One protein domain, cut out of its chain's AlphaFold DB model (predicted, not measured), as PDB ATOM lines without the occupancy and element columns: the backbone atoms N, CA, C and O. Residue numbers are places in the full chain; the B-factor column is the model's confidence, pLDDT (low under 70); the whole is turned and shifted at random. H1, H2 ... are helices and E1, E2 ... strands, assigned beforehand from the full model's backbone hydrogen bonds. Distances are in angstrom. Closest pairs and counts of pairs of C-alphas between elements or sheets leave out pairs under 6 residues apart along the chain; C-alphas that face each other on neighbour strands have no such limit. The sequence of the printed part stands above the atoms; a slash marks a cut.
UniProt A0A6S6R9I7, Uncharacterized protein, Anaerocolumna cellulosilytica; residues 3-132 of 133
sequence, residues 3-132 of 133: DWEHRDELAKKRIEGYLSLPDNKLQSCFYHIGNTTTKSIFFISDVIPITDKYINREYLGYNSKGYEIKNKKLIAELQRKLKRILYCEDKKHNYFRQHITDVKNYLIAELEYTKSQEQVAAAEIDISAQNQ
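Overview. This is residues 3 to 132 of the 133 residues of an uncharacterized protein of Anaerocolumna cellulosilytica (UniProt A0A6S6R9I7). A small body, in which a two-stranded hairpin, E1 and E2, sits between helices H1 and H2, has one long helix, H3, as an arm; residues 112 to 132 stick out from the body. A long loop, residues 44 to 71, links E2 to H2. The printed part has 130 residues, with three named helices and two named strands in the order H1, E1, E2, H2, H3; the sheet order is E1 - E2, antiparallel, and the class is mostly helix. The whole is only just loose, close to extended, with a radius of gyration of the C-alphas of 20.8 A, and spans 72 by 42 by 26 A.

Arrangement. H1, residues 9 to 19, comes closest to E1, residues 31 to 35, at the C-alphas of Ile 15 and Tyr 31, 6.7 A apart. E1 and E2, residues 39 to 43, form an antiparallel hairpin at 152 degrees; N 34 and O 40 are within hydrogen-bond range at 3.0 A, N 42 and O 32 at 2.8 A. H2, residues 72 to 91, comes closest to E1 at the C-alphas of Leu 74 and Gly 34, 6.7 A apart. H2 and H3, residues 100 to 130, only just touch, with 3 pairs of C-alphas within 8 A, made by residues 89 to 90 and 100 to 101 alone; the closest C-alphas, of Glu 89 and Thr 101, are 7.1 A apart. Their lines are about perpendicular, at 89 degrees. H1 is apart from E2, H2 and H3. In H1, H2 and H3 every O i to N i+4 pair is within hydrogen-bond range.

Along the chain. H1 begins at C-alpha 9 (128.176, 114.626, 76.313) and is 15.1 A long. E1 measures 13.4 A and E2 13.3 A. H2 is 28.7 A long. H3 is 45.8 A long and ends at C-alpha 130 (153.035, 118.937, 142.569).

Size, cuts and confidence. The C-alphas of Glu 9 and Gln 132, the two farthest apart, are 73.2 A apart. The printed part has no cut. The links H1 to E1 and E2 to H2 are long. The pLDDT is under 70 at residue 62 and residues 129 to 132.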
ATOM      1  N   ASP A   3     129.362 110.912  89.431       90.00
ATOM      2  CA  ASP A   3     128.655 109.902  88.652       90.00
ATOM      3  C   ASP A   3     128.894 110.163  87.155       90.00
ATOM      4  O   ASP A   3     128.792 111.311  86.709       90.00
ATOM      5  N   TRP A   4     129.277 109.131  86.401       90.81
ATOM      6  CA  TRP A   4     129.477 109.227  84.954       90.81
ATOM      7  C   TRP A   4     128.169 109.490  84.207       90.81
ATOM      8  O   TRP A   4     128.162 110.266  83.251       90.81
ATOM      9  N   GLU A   5     127.068 108.887  84.652       90.81
ATOM     10  CA  GLU A   5     125.789 108.944  83.942       90.81
ATOM     11  C   GLU A   5     125.124 110.321  84.067       90.81
ATOM     12  O   GLU A   5     124.408 110.752  83.168       90.81
ATOM     13  N   HIS A   6     125.445 111.081  85.119       90.88
ATOM     14  CA  HIS A   6     124.967 112.456  85.311       90.88
ATOM     15  C   HIS A   6     125.771 113.520  84.537       90.88
ATOM     16  O   HIS A   6     125.599 114.718  84.776       90.88
ATOM     17  N   ARG A   7     126.702 113.128  83.658       90.88
ATOM     18  CA  ARG A   7     127.481 114.070  82.838       90.88
ATOM     19  C   ARG A   7     126.841 114.281  81.472       90.88
ATOM     20  O   ARG A   7     126.354 113.337  80.859       90.88
ATOM     21  N   ASP A   8     126.914 115.516  80.982       95.56
ATOM     22  CA  ASP A   8     126.594 115.823  79.591       95.56
ATOM     23  C   ASP A   8     127.662 115.265  78.630       95.56
ATOM     24  O   ASP A   8     128.776 114.895  79.021       95.56
ATOM     25  N   GLU A   9     127.315 115.204  77.348       96.00
ATOM     26  CA  GLU A   9     128.176 114.626  76.313       96.00
ATOM     27  C   GLU A   9     129.477 115.416  76.107       96.00
ATOM     28  O   GLU A   9     130.528 114.836  75.824       96.00
ATOM     29  N   LEU A  10     129.459 116.737  76.317       95.88
ATOM     30  CA  LEU A  10     130.659 117.572  76.211       95.88
ATOM     31  C   LEU A  10     131.660 117.255  77.331       95.88
ATOM     32  O   LEU A  10     132.864 117.136  77.088       95.88
ATOM     33  N   ALA A  11     131.173 117.076  78.556       93.50
ATOM     34  CA  ALA A  11     131.963 116.719  79.720       93.50
ATOM     35  C   ALA A  11     132.526 115.301  79.596       93.50
ATOM     36  O   ALA A  11     133.710 115.104  79.887       93.50
ATOM     37  N   LYS A  12     131.717 114.341  79.127       95.62
ATOM     38  CA  LYS A  12     132.168 112.970  78.842       95.62
ATOM     39  C   LYS A  12     133.290 112.970  77.805       95.62
ATOM     40  O   LYS A  12     134.382 112.489  78.110       95.62
ATOM     41  N   LYS A  13     133.085 113.634  76.661       96.69
ATOM     42  CA  LYS A  13     134.087 113.755  75.587       96.69
ATOM     43  C   LYS A  13     135.386 114.399  76.067       96.69
ATOM     44  O   LYS A  13     136.475 113.967  75.692       96.69
ATOM     45  N   ARG A  14     135.300 115.420  76.925       95.69
ATOM     46  CA  ARG A  14     136.485 116.049  77.528       95.69
ATOM     47  C   ARG A  14     137.260 115.069  78.410       95.69
ATOM     48  O   ARG A  14     138.482 115.008  78.313       95.69
ATOM     49  N   ILE A  15     136.571 114.328  79.279       95.62
ATOM     50  CA  ILE A  15     137.203 113.343  80.170       95.62
ATOM     51  C   ILE A  15     137.853 112.230  79.348       95.62
ATOM     52  O   ILE A  15     139.017 111.905  79.576       95.62
ATOM     53  N   GLU A  16     137.139 111.689  78.363       96.06
ATOM     54  CA  GLU A  16     137.658 110.675  77.443       96.06
ATOM     55  C   GLU A  16     138.887 111.171  76.686       96.06
ATOM     56  O   GLU A  16     139.877 110.448  76.617       96.06
ATOM     57  N   GLY A  17     138.879 112.424  76.225       97.31
ATOM     58  CA  GLY A  17     140.029 113.041  75.569       97.31
ATOM     59  C   GLY A  17     141.287 113.064  76.441       97.31
ATOM     60  O   GLY A  17     142.387 112.885  75.927       97.31
ATOM     61  N   TYR A  18     141.155 113.230  77.762       97.12
ATOM     62  CA  TYR A  18     142.290 113.087  78.677       97.12
ATOM     63  C   TYR A  18     142.689 111.627  78.882       97.12
ATOM     64  O   TYR A  18     143.877 111.317  78.896       97.12
ATOM     65  N   LEU A  19     141.717 110.726  79.033       95.31
ATOM     66  CA  LEU A  19     141.966 109.297  79.244       95.31
ATOM     67  C   LEU A  19     142.620 108.618  78.034       95.31
ATOM     68  O   LEU A  19     143.361 107.660  78.224       95.31
ATOM     69  N   SER A  20     142.377 109.119  76.821       96.62
ATOM     70  CA  SER A  20     142.990 108.617  75.590       96.62
ATOM     71  C   SER A  20     144.432 109.086  75.385       96.62
ATOM     72  O   SER A  20     145.102 108.621  74.464       96.62
ATOM     73  N   LEU A  21     144.924 110.033  76.192       97.31
ATOM     74  CA  LEU A  21     146.309 110.485  76.095       97.31
ATOM     75  C   LEU A  21     147.276 109.391  76.569       97.31
ATOM     76  O   LEU A  21     146.962 108.648  77.499       97.31
ATOM     77  N   PRO A  22     148.491 109.335  75.998       96.25
ATOM     78  CA  PRO A  22     149.483 108.357  76.411       96.25
ATOM     79  C   PRO A  22     149.885 108.543  77.877       96.25
ATOM     80  O   PRO A  22     149.898 109.651  78.427       96.25
ATOM     81  N   ASP A  23     150.273 107.436  78.508       91.62
ATOM     82  CA  ASP A  23     150.632 107.402  79.924       91.62
ATOM     83  C   ASP A  23     151.815 108.309  80.270       91.62
ATOM     84  O   ASP A  23     151.953 108.696  81.416       91.62
ATOM     85  N   ASN A  24     152.661 108.726  79.329       92.75
ATOM     86  CA  ASN A  24     153.747 109.668  79.623       92.75
ATOM     87  C   ASN A  24     153.270 111.123  79.806       92.75
ATOM     88  O   ASN A  24     153.982 111.929  80.408       92.75
ATOM     89  N   LYS A  25     152.061 111.480  79.358       96.94
ATOM     90  CA  LYS A  25     151.481 112.817  79.560       96.94
ATOM     91  C   LYS A  25     150.919 112.937  80.970       96.94
ATOM     92  O   LYS A  25     150.391 111.974  81.509       96.94
ATOM     93  N   LEU A  26     151.050 114.105  81.597       96.62
ATOM     94  CA  LEU A  26     150.497 114.334  82.937       96.62
ATOM     95  C   LEU A  26     148.963 114.358  82.900       96.62
ATOM     96  O   LEU A  26     148.305 113.858  83.805       96.62
ATOM     97  N   GLN A  27     148.397 114.895  81.821       96.94
ATOM     98  CA  GLN A  27     146.962 115.084  81.652       96.94
ATOM     99  C   GLN A  27     146.185 113.759  81.606       96.94
ATOM    100  O   GLN A  27     145.033 113.723  82.033       96.94
ATOM    101  N   SER A  28     146.818 112.650  81.194       97.06
ATOM    102  CA  SER A  28     146.202 111.313  81.273       97.06
ATOM    103  C   SER A  28     145.942 110.855  82.712       97.06
ATOM    104  O   SER A  28     145.155 109.934  82.952       97.06
ATOM    105  N   CYS A  29     146.549 111.526  83.697       97.69
ATOM    106  CA  CYS A  29     146.308 111.287  85.114       97.69
ATOM    107  C   CYS A  29     145.181 112.124  85.708       97.69
ATOM    108  O   CYS A  29     144.791 111.812  86.823       97.69
ATOM    109  N   PHE A  30     144.650 113.145  85.025       97.69
ATOM    110  CA  PHE A  30     143.681 114.072  85.635       97.69
ATOM    111  C   PHE A  30     142.391 113.381  86.075       97.69
ATOM    112  O   PHE A  30     141.815 113.729  87.106       97.69
ATOM    113  N   TYR A  31     141.978 112.362  85.324       97.50
ATOM    114  CA  TYR A  31     140.771 111.597  85.585       97.50
ATOM    115  C   TYR A  31     141.062 110.095  85.598       97.50
ATOM    116  O   TYR A  31     142.008 109.599  84.974       97.50
ATOM    117  N   HIS A  32     140.204 109.345  86.273       96.56
ATOM    118  CA  HIS A  32     140.085 107.903  86.097       96.56
ATOM    119  C   HIS A  32     138.613 107.506  86.183       96.56
ATOM    120  O   HIS A  32     137.876 108.060  86.996       96.56
ATOM    121  N   ILE A  33     138.190 106.560  85.346       94.50
ATOM    122  CA  ILE A  33     136.849 105.980  85.412       94.50
ATOM    123  C   ILE A  33     136.993 104.601  86.034       94.50
ATOM    124  O   ILE A  33     137.696 103.750  85.494       94.50
ATOM    125  N   GLY A  34     136.339 104.399  87.173       90.69
ATOM    126  CA  GLY A  34     136.313 103.123  87.871       90.69
ATOM    127  C   GLY A  34     134.883 102.706  88.179       90.69
ATOM    128  O   GLY A  34     134.012 103.546  88.399       90.69
ATOM    129  N   ASN A  35     134.648 101.399  88.218       84.62
ATOM    130  CA  ASN A  35     133.363 100.855  88.638       84.62
ATOM    131  C   ASN A  35     133.375 100.683  90.158       84.62
ATOM    132  O   ASN A  35     134.145  99.876  90.685       84.62
ATOM    133  N   THR A  36     132.550 101.473  90.844       81.94
ATOM    134  CA  THR A  36     132.266 101.338  92.276       81.94
ATOM    135  C   THR A  36     130.912 100.632  92.440       81.94
ATOM    136  O   THR A  36     130.730  99.553  91.883       81.94
ATOM    137  N   THR A  37     129.948 101.210  93.166       80.38
ATOM    138  CA  THR A  37     128.525 100.840  93.042       80.38
ATOM    139  C   THR A  37     127.938 101.294  91.709       80.38
ATOM    140  O   THR A  37     127.048 100.643  91.174       80.38
ATOM    141  N   THR A  38     128.447 102.403  91.170       84.06
ATOM    142  CA  THR A  38     128.091 102.954  89.860       84.06
ATOM    143  C   THR A  38     129.360 103.305  89.088       84.06
ATOM    144  O   THR A  38     130.474 103.299  89.630       84.06
ATOM    145  N   LYS A  39     129.219 103.597  87.794       89.25
ATOM    146  CA  LYS A  39     130.339 104.059  86.976       89.25
ATOM    147  C   LYS A  39     130.765 105.445  87.462       89.25
ATOM    148  O   LYS A  39     130.056 106.431  87.290       89.25
ATOM    149  N   SER A  40     131.927 105.504  88.100       91.88
ATOM    150  CA  SER A  40     132.373 106.665  88.861       91.88
ATOM    151  C   SER A  40     133.603 107.322  88.250       91.88
ATOM    152  O   SER A  40     134.533 106.661  87.787       91.88
ATOM    153  N   ILE A  41     133.627 108.649  88.315       95.31
ATOM    154  CA  ILE A  41     134.737 109.502  87.902       95.31
ATOM    155  C   ILE A  41     135.537 109.910  89.138       95.31
ATOM    156  O   ILE A  41     135.031 110.574  90.052       95.31
ATOM    157  N   PHE A  42     136.820 109.572  89.130       96.00
ATOM    158  CA  PHE A  42     137.806 110.059  90.082       96.00
ATOM    159  C   PHE A  42     138.518 111.277  89.491       96.00
ATOM    160  O   PHE A  42     139.179 111.172  88.459       96.00
ATOM    161  N   PHE A  43     138.377 112.428  90.151       96.81
ATOM    162  CA  PHE A  43     139.028 113.689  89.791       96.81
ATOM    163  C   PHE A  43     140.402 113.765  90.459       96.81
ATOM    164  O   PHE A  43     140.563 114.404  91.492       96.81
ATOM    165  N   ILE A  44     141.386 113.055  89.913       97.31
ATOM    166  CA  ILE A  44     142.699 112.906  90.558       97.31
ATOM    167  C   ILE A  44     143.443 114.245  90.627       97.31
ATOM    168  O   ILE A  44     144.129 114.512  91.607       97.31
ATOM    169  N   SER A  45     143.297 115.103  89.610       96.38
ATOM    170  CA  SER A  45     143.909 116.440  89.608       96.38
ATOM    171  C   SER A  45     143.275 117.412  90.606       96.38
ATOM    172  O   SER A  45     143.877 118.435  90.903       96.38
ATOM    173  N   ASP A  46     142.073 117.109  91.103       96.75
ATOM    174  CA  ASP A  46     141.373 117.889  92.131       96.75
ATOM    175  C   ASP A  46     141.529 117.241  93.524       96.75
ATOM    176  O   ASP A  46     140.645 117.344  94.373       96.75
ATOM    177  N   VAL A  47     142.636 116.531  93.767       96.50
ATOM    178  CA  VAL A  47     142.958 115.993  95.095       96.50
ATOM    179  C   VAL A  47     143.297 117.122  96.072       96.50
ATOM    180  O   VAL A  47     143.895 118.120  95.682       96.50
ATOM    181  N   ILE A  48     142.934 116.951  97.345       96.06
ATOM    182  CA  ILE A  48     143.192 117.910  98.425       96.06
ATOM    183  C   ILE A  48     143.667 117.128  99.658       96.06
ATOM    184  O   ILE A  48     143.085 116.077  99.950       96.06
ATOM    185  N   PRO A  49     144.712 117.581 100.374       96.94
ATOM    186  CA  PRO A  49     145.077 117.011 101.665       96.94
ATOM    187  C   PRO A  49     144.025 117.371 102.722       96.94
ATOM    188  O   PRO A  49     143.400 118.426 102.656       96.94
ATOM    189  N   ILE A  50     143.822 116.497 103.704       97.38
ATOM    190  CA  ILE A  50     142.841 116.692 104.775       97.38
ATOM    191  C   ILE A  50     143.332 116.019 106.060       97.38
ATOM    192  O   ILE A  50     144.115 115.071 105.996       97.38
ATOM    193  N   THR A  51     142.881 116.510 107.212       97.56
ATOM    194  CA  THR A  51     143.118 115.921 108.540       97.56
ATOM    195  C   THR A  51     141.808 115.413 109.140       97.56
ATOM    196  O   THR A  51     140.726 115.833 108.724       97.56
ATOM    197  N   ASP A  52     141.900 114.546 110.151       95.44
ATOM    198  CA  ASP A  52     140.733 113.920 110.790       95.44
ATOM    199  C   ASP A  52     139.725 114.943 111.331       95.44
ATOM    200  O   ASP A  52     138.519 114.730 111.237       95.44
ATOM    201  N   LYS A  53     140.207 116.106 111.791       95.69
ATOM    202  CA  LYS A  53     139.384 117.241 112.245       95.69
ATOM    203  C   LYS A  53     138.308 117.651 111.231       95.69
ATOM    204  O   LYS A  53     137.230 118.087 111.628       95.69
ATOM    205  N   TYR A  54     138.594 117.535 109.935       96.38
ATOM    206  CA  TYR A  54     137.690 117.956 108.860       96.38
ATOM    207  C   TYR A  54     136.870 116.801 108.265       96.38
ATOM    208  O   TYR A  54     136.072 117.015 107.347       96.38
ATOM    209  N   ILE A  55     137.019 115.580 108.785       94.75
ATOM    210  CA  ILE A  55     136.217 114.429 108.375       94.75
ATOM    211  C   ILE A  55     134.922 114.428 109.194       94.75
ATOM    212  O   ILE A  55     134.895 114.029 110.349       94.75
ATOM    213  N   ASN A  56     133.825 114.884 108.585       92.81
ATOM    214  CA  ASN A  56     132.530 114.980 109.272       92.81
ATOM    215  C   ASN A  56     131.898 113.599 109.533       92.81
ATOM    216  O   ASN A  56     131.436 113.318 110.634       92.81
ATOM    217  N   ARG A  57     131.844 112.744 108.504       90.00
ATOM    218  CA  ARG A  57     131.178 111.437 108.563       90.00
ATOM    219  C   ARG A  57     131.643 110.508 107.452       90.00
ATOM    220  O   ARG A  57     132.114 110.960 106.408       90.00
ATOM    221  N   GLU A  58     131.405 109.217 107.642       87.06
ATOM    222  CA  GLU A  58     131.579 108.213 106.599       87.06
ATOM    223  C   GLU A  58     130.510 108.331 105.507       87.06
ATOM    224  O   GLU A  58     129.354 108.691 105.752       87.06
ATOM    225  N   TYR A  59     130.895 107.980 104.280       84.06
ATOM    226  CA  TYR A  59     129.938 107.798 103.200       84.06
ATOM    227  C   TYR A  59     129.339 106.390 103.274       84.06
ATOM    228  O   TYR A  59     130.025 105.391 103.035       84.06
ATOM    229  N   LEU A  60     128.052 106.324 103.608       82.38
ATOM    230  CA  LEU A  60     127.311 105.072 103.711       82.38
ATOM    231  C   LEU A  60     126.733 104.676 102.349       82.38
ATOM    232  O   LEU A  60     126.094 105.482 101.672       82.38
ATOM    233  N   GLY A  61     126.955 103.422 101.957       72.00
ATOM    234  CA  GLY A  61     126.315 102.822 100.790       72.00
ATOM    235  C   GLY A  61     124.852 102.450 101.050       72.00
ATOM    236  O   GLY A  61     124.312 102.656 102.136       72.00
ATOM    237  N   TYR A  62     124.214 101.828 100.055       69.50
ATOM    238  CA  TYR A  62     122.799 101.424 100.107       69.50
ATOM    239  C   TYR A  62     122.440 100.529 101.311       69.50
ATOM    240  O   TYR A  62     121.324 100.561 101.809       69.50
ATOM    241  N   ASN A  63     123.397  99.744 101.805       78.44
ATOM    242  CA  ASN A  63     123.235  98.853 102.956       78.44
ATOM    243  C   ASN A  63     123.573  99.516 104.305       78.44
ATOM    244  O   ASN A  63     123.814  98.802 105.279       78.44
ATOM    245  N   SER A  64     123.677 100.849 104.345       75.88
ATOM    246  CA  SER A  64     124.097 101.628 105.518       75.88
ATOM    247  C   SER A  64     125.471 101.234 106.077       75.88
ATOM    248  O   SER A  64     125.775 101.528 107.229       75.88
ATOM    249  N   LYS A  65     126.319 100.579 105.271       77.38
ATOM    250  CA  LYS A  65     127.716 100.287 105.613       77.38
ATOM    251  C   LYS A  65     128.638 101.251 104.878       77.38
ATOM    252  O   LYS A  65     128.335 101.654 103.752       77.38
ATOM    253  N   GLY A  66     129.768 101.581 105.500       76.62
ATOM    254  CA  GLY A  66     130.835 102.344 104.859       76.62
ATOM    255  C   GLY A  66     131.236 101.702 103.530       76.62
ATOM    256  O   GLY A  66     131.429 100.483 103.441       76.62
ATOM    257  N   TYR A  67     131.294 102.509 102.472       80.19
ATOM    258  CA  TYR A  67     131.691 102.025 101.156       80.19
ATOM    259  C   TYR A  67     133.217 102.048 101.004       80.19
ATOM    260  O   TYR A  67     133.832 103.112 101.008       80.19
ATOM    261  N   GLU A  68     133.816 100.874 100.798       84.12
ATOM    262  CA  GLU A  68     135.252 100.716 100.557       84.12
ATOM    263  C   GLU A  68     135.510 100.109  99.170       84.12
ATOM    264  O   GLU A  68     134.929  99.086  98.787       84.12
ATOM    265  N   ILE A  69     136.428 100.714  98.412       87.38
ATOM    266  CA  ILE A  69     136.870 100.178  97.123       87.38
ATOM    267  C   ILE A  69     137.816  99.002  97.381       87.38
ATOM    268  O   ILE A  69     138.955  99.198  97.779       87.38
ATOM    269  N   LYS A  70     137.380  97.774  97.085       88.44
ATOM    270  CA  LYS A  70     138.194  96.554  97.295       88.44
ATOM    271  C   LYS A  70     139.012  96.115  96.077       88.44
ATOM    272  O   LYS A  70     139.856  95.224  96.171       88.44
ATOM    273  N   ASN A  71     138.760  96.701  94.905       91.75
ATOM    274  CA  ASN A  71     139.436  96.310  93.671       91.75
ATOM    275  C   ASN A  71     140.897  96.794  93.672       91.75
ATOM    276  O   ASN A  71     141.179  97.965  93.420       91.75
ATOM    277  N   LYS A  72     141.830  95.861  93.890       94.38
ATOM    278  CA  LYS A  72     143.274  96.141  93.955       94.38
ATOM    279  C   LYS A  72     143.837  96.760  92.673       94.38
ATOM    280  O   LYS A  72     144.699  97.627  92.762       94.38
ATOM    281  N   LYS A  73     143.356  96.348  91.492       94.75
ATOM    282  CA  LYS A  73     143.815  96.904  90.204       94.75
ATOM    283  C   LYS A  73     143.402  98.368  90.067       94.75
ATOM    284  O   LYS A  73     144.217  99.202  89.693       94.75
ATOM    285  N   LEU A  74     142.156  98.676  90.434       94.19
ATOM    286  CA  LEU A  74     141.647 100.045  90.457       94.19
ATOM    287  C   LEU A  74     142.447 100.912  91.439       94.19
ATOM    288  O   LEU A  74     142.917 101.978  91.062       94.19
ATOM    289  N   ILE A  75     142.664 100.434  92.669       95.44
ATOM    290  CA  ILE A  75     143.467 101.155  93.668       95.44
ATOM    291  C   ILE A  75     144.882 101.431  93.146       95.44
ATOM    292  O   ILE A  75     145.356 102.562  93.254       95.44
ATOM    293  N   ALA A  76     145.542 100.434  92.552       96.81
ATOM    294  CA  ALA A  76     146.891 100.588  92.015       96.81
ATOM    295  C   ALA A  76     146.958 101.662  90.913       96.81
ATOM    296  O   ALA A  76     147.856 102.505  90.934       96.81
ATOM    297  N   GLU A  77     145.982 101.694  90.000       96.06
ATOM    298  CA  GLU A  77     145.904 102.732  88.966       96.06
ATOM    299  C   GLU A  77     145.633 104.124  89.548       96.06
ATOM    300  O   GLU A  77     146.284 105.096  89.153       96.06
ATOM    301  N   LEU A  78     144.728 104.236  90.525       96.50
ATOM    302  CA  LEU A  78     144.463 105.501  91.218       96.50
ATOM    303  C   LEU A  78     145.724 106.018  91.923       96.50
ATOM    304  O   LEU A  78     146.076 107.188  91.777       96.50
ATOM    305  N   GLN A  79     146.450 105.143  92.623       97.44
ATOM    306  CA  GLN A  79     147.704 105.484  93.295       97.44
ATOM    307  C   GLN A  79     148.803 105.884  92.304       97.44
ATOM    308  O   GLN A  79     149.511 106.861  92.547       97.44
ATOM    309  N   ARG A  80     148.947 105.171  91.178       97.38
ATOM    310  CA  ARG A  80     149.911 105.514  90.119       97.38
ATOM    311  C   ARG A  80     149.657 106.921  89.585       97.38
ATOM    312  O   ARG A  80     150.591 107.719  89.503       97.38
ATOM    313  N   LYS A  81     148.402 107.232  89.247       98.06
ATOM    314  CA  LYS A  81     148.006 108.556  88.747       98.06
ATOM    315  C   LYS A  81     148.212 109.637  89.807       98.06
ATOM    316  O   LYS A  81     148.825 110.659  89.508       98.06
ATOM    317  N   LEU A  82     147.789 109.386  91.048       98.06
ATOM    318  CA  LEU A  82     147.948 110.326  92.159       98.06
ATOM    319  C   LEU A  82     149.421 110.661  92.423       98.06
ATOM    320  O   LEU A  82     149.764 111.835  92.523       98.06
ATOM    321  N   LYS A  83     150.314 109.665  92.457       97.81
ATOM    322  CA  LYS A  83     151.758 109.895  92.647       97.81
ATOM    323  C   LYS A  83     152.336 110.857  91.610       97.81
ATOM    324  O   LYS A  83     153.175 111.684  91.949       97.81
ATOM    325  N   ARG A  84     151.878 110.788  90.358       97.38
ATOM    326  CA  ARG A  84     152.332 111.694  89.291       97.38
ATOM    327  C   ARG A  84     151.814 113.118  89.463       97.38
ATOM    328  O   ARG A  84     152.561 114.056  89.202       97.38
ATOM    329  N   ILE A  85     150.568 113.273  89.914       97.62
ATOM    330  CA  ILE A  85     149.993 114.575  90.277       97.62
ATOM    331  C   ILE A  85     150.799 115.195  91.421       97.62
ATOM    332  O   ILE A  85     151.304 116.304  91.270       97.62
ATOM    333  N   LEU A  86     151.019 114.449  92.507       97.12
ATOM    334  CA  LEU A  86     151.782 114.929  93.662       97.12
ATOM    335  C   LEU A  86     153.243 115.246  93.317       97.12
ATOM    336  O   LEU A  86     153.770 116.246  93.784       97.12
ATOM    337  N   TYR A  87     153.884 114.454  92.451       96.94
ATOM    338  CA  TYR A  87     155.233 114.759  91.963       96.94
ATOM    339  C   TYR A  87     155.288 116.079  91.178       96.94
ATOM    340  O   TYR A  87     156.243 116.840  91.306       96.94
ATOM    341  N   CYS A  88     154.278 116.364  90.352       96.69
ATOM    342  CA  CYS A  88     154.206 117.639  89.638       96.69
ATOM    343  C   CYS A  88     154.009 118.815  90.600       96.69
ATOM    344  O   CYS A  88     154.667 119.839  90.437       96.69
ATOM    345  N   GLU A  89     153.128 118.655  91.584       96.56
ATOM    346  CA  GLU A  89     152.845 119.667  92.604       96.56
ATOM    347  C   GLU A  89     154.084 119.982  93.460       96.56
ATOM    348  O   GLU A  89     154.381 121.146  93.701       96.56
ATOM    349  N   ASP A  90     154.871 118.969  93.833       95.62
ATOM    350  CA  ASP A  90     156.139 119.141  94.561       95.62
ATOM    351  C   ASP A  90     157.163 119.989  93.782       95.62
ATOM    352  O   ASP A  90     157.918 120.767  94.354       95.62
ATOM    353  N   LYS A  91     157.174 119.880  92.447       96.19
ATOM    354  CA  LYS A  91     158.056 120.684  91.582       96.19
ATOM    355  C   LYS A  91     157.492 122.058  91.243       96.19
ATOM    356  O   LYS A  91     158.253 122.963  90.908       96.19
ATOM    357  N   LYS A  92     156.170 122.189  91.236       96.75
ATOM    358  CA  LYS A  92     155.443 123.395  90.846       96.75
ATOM    359  C   LYS A  92     154.332 123.609  91.855       96.75
ATOM    360  O   LYS A  92     153.224 123.115  91.666       96.75
ATOM    361  N   HIS A  93     154.653 124.339  92.916       95.56
ATOM    362  CA  HIS A  93     153.701 124.617  93.981       95.56
ATOM    363  C   HIS A  93     152.432 125.259  93.416       95.56
ATOM    364  O   HIS A  93     152.506 126.186  92.605       95.56
ATOM    365  N   ASN A  94     151.280 124.757  93.857       94.56
ATOM    366  CA  ASN A  94     149.953 125.203  93.457       94.56
ATOM    367  C   ASN A  94     149.726 125.171  91.941       94.56
ATOM    368  O   ASN A  94     149.070 126.045  91.373       94.56
ATOM    369  N   TYR A  95     150.267 124.150  91.271       96.56
ATOM    370  CA  TYR A  95     150.030 123.946  89.844       96.56
ATOM    371  C   TYR A  95     148.569 123.577  89.566       96.56
ATOM    372  O   TYR A  95     148.012 123.938  88.526       96.56
ATOM    373  N   PHE A  96     147.946 122.841  90.488       96.44
ATOM    374  CA  PHE A  96     146.548 122.440  90.383       96.44
ATOM    375  C   PHE A  96     145.614 123.444  91.062       96.44
ATOM    376  O   PHE A  96     145.952 124.064  92.066       96.44
ATOM    377  N   ARG A  97     144.382 123.529  90.547       95.56
ATOM    378  CA  ARG A  97     143.327 124.458  90.991       95.56
ATOM    379  C   ARG A  97     143.044 124.431  92.497       95.56
ATOM    380  O   ARG A  97     142.557 125.414  93.033       95.56
ATOM    381  N   GLN A  98     143.296 123.305  93.160       94.38
ATOM    382  CA  GLN A  98     143.018 123.145  94.587       94.38
ATOM    383  C   GLN A  98     144.078 123.760  95.505       94.38
ATOM    384  O   GLN A  98     143.900 123.703  96.717       94.38
ATOM    385  N   HIS A  99     145.173 124.307  94.960       96.44
ATOM    386  CA  HIS A  99     146.271 124.871  95.753       96.44
ATOM    387  C   HIS A  99     146.782 123.880  96.817       96.44
ATOM    388  O   HIS A  99     146.844 124.169  98.011       96.44
ATOM    389  N   ILE A 100     147.095 122.658  96.368       96.75
ATOM    390  CA  ILE A 100     147.404 121.499  97.220       96.75
ATOM    391  C   ILE A 100     148.528 121.829  98.209       96.75
ATOM    392  O   ILE A 100     148.443 121.459  99.381       96.75
ATOM    393  N   THR A 101     149.578 122.511  97.744       97.19
ATOM    394  CA  THR A 101     150.734 122.873  98.573       97.19
ATOM    395  C   THR A 101     150.351 123.817  99.707       97.19
ATOM    396  O   THR A 101     150.746 123.574 100.848       97.19
ATOM    397  N   ASP A 102     149.545 124.840  99.428       97.88
ATOM    398  CA  ASP A 102     149.114 125.798 100.451       97.88
ATOM    399  C   ASP A 102     148.224 125.130 101.495       97.88
ATOM    400  O   ASP A 102     148.466 125.270 102.695       97.88
ATOM    401  N   VAL A 103     147.245 124.334 101.050       97.75
ATOM    402  CA  VAL A 103     146.362 123.595 101.962       97.75
ATOM    403  C   VAL A 103     147.179 122.631 102.826       97.75
ATOM    404  O   VAL A 103     146.969 122.564 104.034       97.75
ATOM    405  N   LYS A 104     148.164 121.930 102.252       97.50
ATOM    406  CA  LYS A 104     149.074 121.056 103.010       97.50
ATOM    407  C   LYS A 104     149.808 121.831 104.106       97.50
ATOM    408  O   LYS A 104     149.829 121.386 105.249       97.50
ATOM    409  N   ASN A 105     150.417 122.964 103.759       97.94
ATOM    410  CA  ASN A 105     151.210 123.754 104.699       97.94
ATOM    411  C   ASN A 105     150.338 124.319 105.827       97.94
ATOM    412  O   ASN A 105     150.741 124.279 106.987       97.94
ATOM    413  N   TYR A 106     149.124 124.770 105.500       98.12
ATOM    414  CA  TYR A 106     148.140 125.198 106.490       98.12
ATOM    415  C   TYR A 106     147.795 124.075 107.477       98.12
ATOM    416  O   TYR A 106     147.854 124.277 108.687       98.12
ATOM    417  N   LEU A 107     147.485 122.875 106.972       98.12
ATOM    418  CA  LEU A 107     147.129 121.731 107.815       98.12
ATOM    419  C   LEU A 107     148.293 121.281 108.708       98.12
ATOM    420  O   LEU A 107     148.069 120.901 109.854       98.12
ATOM    421  N   ILE A 108     149.535 121.341 108.219       98.00
ATOM    422  CA  ILE A 108     150.721 121.045 109.037       98.00
ATOM    423  C   ILE A 108     150.847 122.058 110.179       98.00
ATOM    424  O   ILE A 108     150.979 121.648 111.331       98.00
ATOM    425  N   ALA A 109     150.735 123.355 109.882       97.88
ATOM    426  CA  ALA A 109     150.829 124.402 110.895       97.88
ATOM    427  C   ALA A 109     149.719 124.276 111.954       97.88
ATOM    428  O   ALA A 109     149.966 124.449 113.146       97.88
ATOM    429  N   GLU A 110     148.501 123.919 111.537       97.44
ATOM    430  CA  GLU A 110     147.384 123.655 112.447       97.44
ATOM    431  C   GLU A 110     147.671 122.473 113.393       97.44
ATOM    432  O   GLU A 110     147.410 122.558 114.598       97.44
ATOM    433  N   LEU A 111     148.236 121.378 112.873       96.56
ATOM    434  CA  LEU A 111     148.600 120.207 113.676       96.56
ATOM    435  C   LEU A 111     149.736 120.515 114.660       96.56
ATOM    436  O   LEU A 111     149.696 120.064 115.805       96.56
ATOM    437  N   GLU A 112     150.744 121.271 114.234       96.44
ATOM    438  CA  GLU A 112     151.858 121.698 115.091       96.44
ATOM    439  C   GLU A 112     151.392 122.637 116.203       96.44
ATOM    440  O   GLU A 112     151.775 122.469 117.366       96.44
ATOM    441  N   TYR A 113     150.506 123.579 115.874       95.50
ATOM    442  CA  TYR A 113     149.882 124.452 116.859       95.50
ATOM    443  C   TYR A 113     149.095 123.646 117.899       95.50
ATOM    444  O   TYR A 113     149.299 123.835 119.096       95.50
ATOM    445  N   THR A 114     148.263 122.697 117.455       93.56
ATOM    446  CA  THR A 114     147.451 121.846 118.345       93.56
ATOM    447  C   THR A 114     148.328 121.052 119.317       93.56
ATOM    448  O   THR A 114     148.113 121.111 120.525       93.56
ATOM    449  N   LYS A 115     149.393 120.409 118.816       93.56
ATOM    450  CA  LYS A 115     150.369 119.691 119.657       93.56
ATOM    451  C   LYS A 115     151.042 120.596 120.686       93.56
ATOM    452  O   LYS A 115     151.298 120.168 121.808       93.56
ATOM    453  N   SER A 116     151.341 121.837 120.309       92.81
ATOM    454  CA  SER A 116     151.977 122.797 121.216       92.81
ATOM    455  C   SER A 116     151.032 123.191 122.355       92.81
ATOM    456  O   SER A 116     151.462 123.275 123.500       92.81
ATOM    457  N   GLN A 117     149.736 123.373 122.069       90.19
ATOM    458  CA  GLN A 117     148.729 123.660 123.100       90.19
ATOM    459  C   GLN A 117     148.540 122.484 124.068       90.19
ATOM    460  O   GLN A 117     148.468 122.687 125.277       90.19
ATOM    461  N   GLU A 118     148.515 121.250 123.556       89.75
ATOM    462  CA  GLU A 118     148.402 120.040 124.382       89.75
ATOM    463  C   GLU A 118     149.589 119.880 125.345       89.75
ATOM    464  O   GLU A 118     149.401 119.514 126.505       89.75
ATOM    465  N   GLN A 119     150.808 120.200 124.898       87.81
ATOM    466  CA  GLN A 119     152.013 120.144 125.734       87.81
ATOM    467  C   GLN A 119     152.007 121.194 126.849       87.81
ATOM    468  O   GLN A 119     152.376 120.881 127.980       87.81
ATOM    469  N   VAL A 120     151.571 122.423 126.547       89.12
ATOM    470  CA  VAL A 120     151.438 123.489 127.554       89.12
ATOM    471  C   VAL A 120     150.395 123.101 128.605       89.12
ATOM    472  O   VAL A 120     150.690 123.150 129.797       89.12
ATOM    473  N   ALA A 121     149.223 122.622 128.176       83.88
ATOM    474  CA  ALA A 121     148.169 122.182 129.087       83.88
ATOM    475  C   ALA A 121     148.617 121.015 129.989       83.88
ATOM    476  O   ALA A 121     148.323 121.008 131.184       83.88
ATOM    477  N   ALA A 122     149.363 120.044 129.448       83.12
ATOM    478  CA  ALA A 122     149.903 118.937 130.236       83.12
ATOM    479  C   ALA A 122     150.918 119.410 131.296       83.12
ATOM    480  O   ALA A 122     150.854 118.972 132.444       83.12
ATOM    481  N   ALA A 123     151.806 120.345 130.943       81.19
ATOM    482  CA  ALA A 123     152.794 120.893 131.873       81.19
ATOM    483  C   ALA A 123     152.150 121.698 133.021       81.19
ATOM    484  O   ALA A 123     152.599 121.613 134.164       81.19
ATOM    485  N   GLU A 124     151.081 122.450 132.746       79.62
ATOM    486  CA  GLU A 124     150.337 123.199 133.770       79.62
ATOM    487  C   GLU A 124     149.632 122.272 134.776       79.62
ATOM    488  O   GLU A 124     149.640 122.540 135.983       79.62
ATOM    489  N   ILE A 125     149.079 121.148 134.304       79.62
ATOM    490  CA  ILE A 125     148.455 120.132 135.164       79.62
ATOM    491  C   ILE A 125     149.498 119.505 136.098       79.62
ATOM    492  O   ILE A 125     149.253 119.424 137.305       79.62
ATOM    493  N   ASP A 126     150.674 119.135 135.586       73.81
ATOM    494  CA  ASP A 126     151.743 118.534 136.394       73.81
ATOM    495  C   ASP A 126     152.264 119.485 137.485       73.81
ATOM    496  O   ASP A 126     152.463 119.069 138.630       73.81
ATOM    497  N   ILE A 127     152.415 120.778 137.175       73.56
ATOM    498  CA  ILE A 127     152.807 121.799 138.162       73.56
ATOM    499  C   ILE A 127     151.732 121.942 139.250       73.56
ATOM    500  O   ILE A 127     152.047 122.028 140.439       73.56
ATOM    501  N   SER A 128     150.449 121.935 138.874       70.38
ATOM    502  CA  SER A 128     149.350 122.034 139.841       70.38
ATOM    503  C   SER A 128     149.256 120.810 140.767       70.38
ATOM    504  O   SER A 128     148.990 120.966 141.959       70.38
ATOM    505  N   ALA A 129     149.552 119.611 140.255       68.31
ATOM    506  CA  ALA A 129     149.547 118.366 141.021       68.31
ATOM    507  C   ALA A 129     150.732 118.257 141.998       68.31
ATOM    508  O   ALA A 129     150.607 117.634 143.054       68.31
ATOM    509  N   GLN A 130     151.875 118.871 141.675       64.69
ATOM    510  CA  GLN A 130     153.035 118.937 142.569       64.69
ATOM    511  C   GLN A 130     152.837 119.925 143.728       64.69
ATOM    512  O   GLN A 130     153.313 119.658 144.823       64.69
ATOM    513  N   ASN A 131     152.090 121.013 143.520       66.00
ATOM    514  CA  ASN A 131     151.827 122.035 144.546       66.00
ATOM    515  C   ASN A 131     150.701 121.672 145.541       66.00
ATOM    516  O   ASN A 131     150.412 122.456 146.444       66.00
ATOM    517  N   GLN A 132     150.038 120.520 145.373       58.00
ATOM    518  CA  GLN A 132     148.989 120.013 146.275       58.00
ATOM    519  C   GLN A 132     149.455 118.850 147.178       58.00
ATOM    520  O   GLN A 132     148.641 118.296 147.919       58.00
TER     521      GLN A 132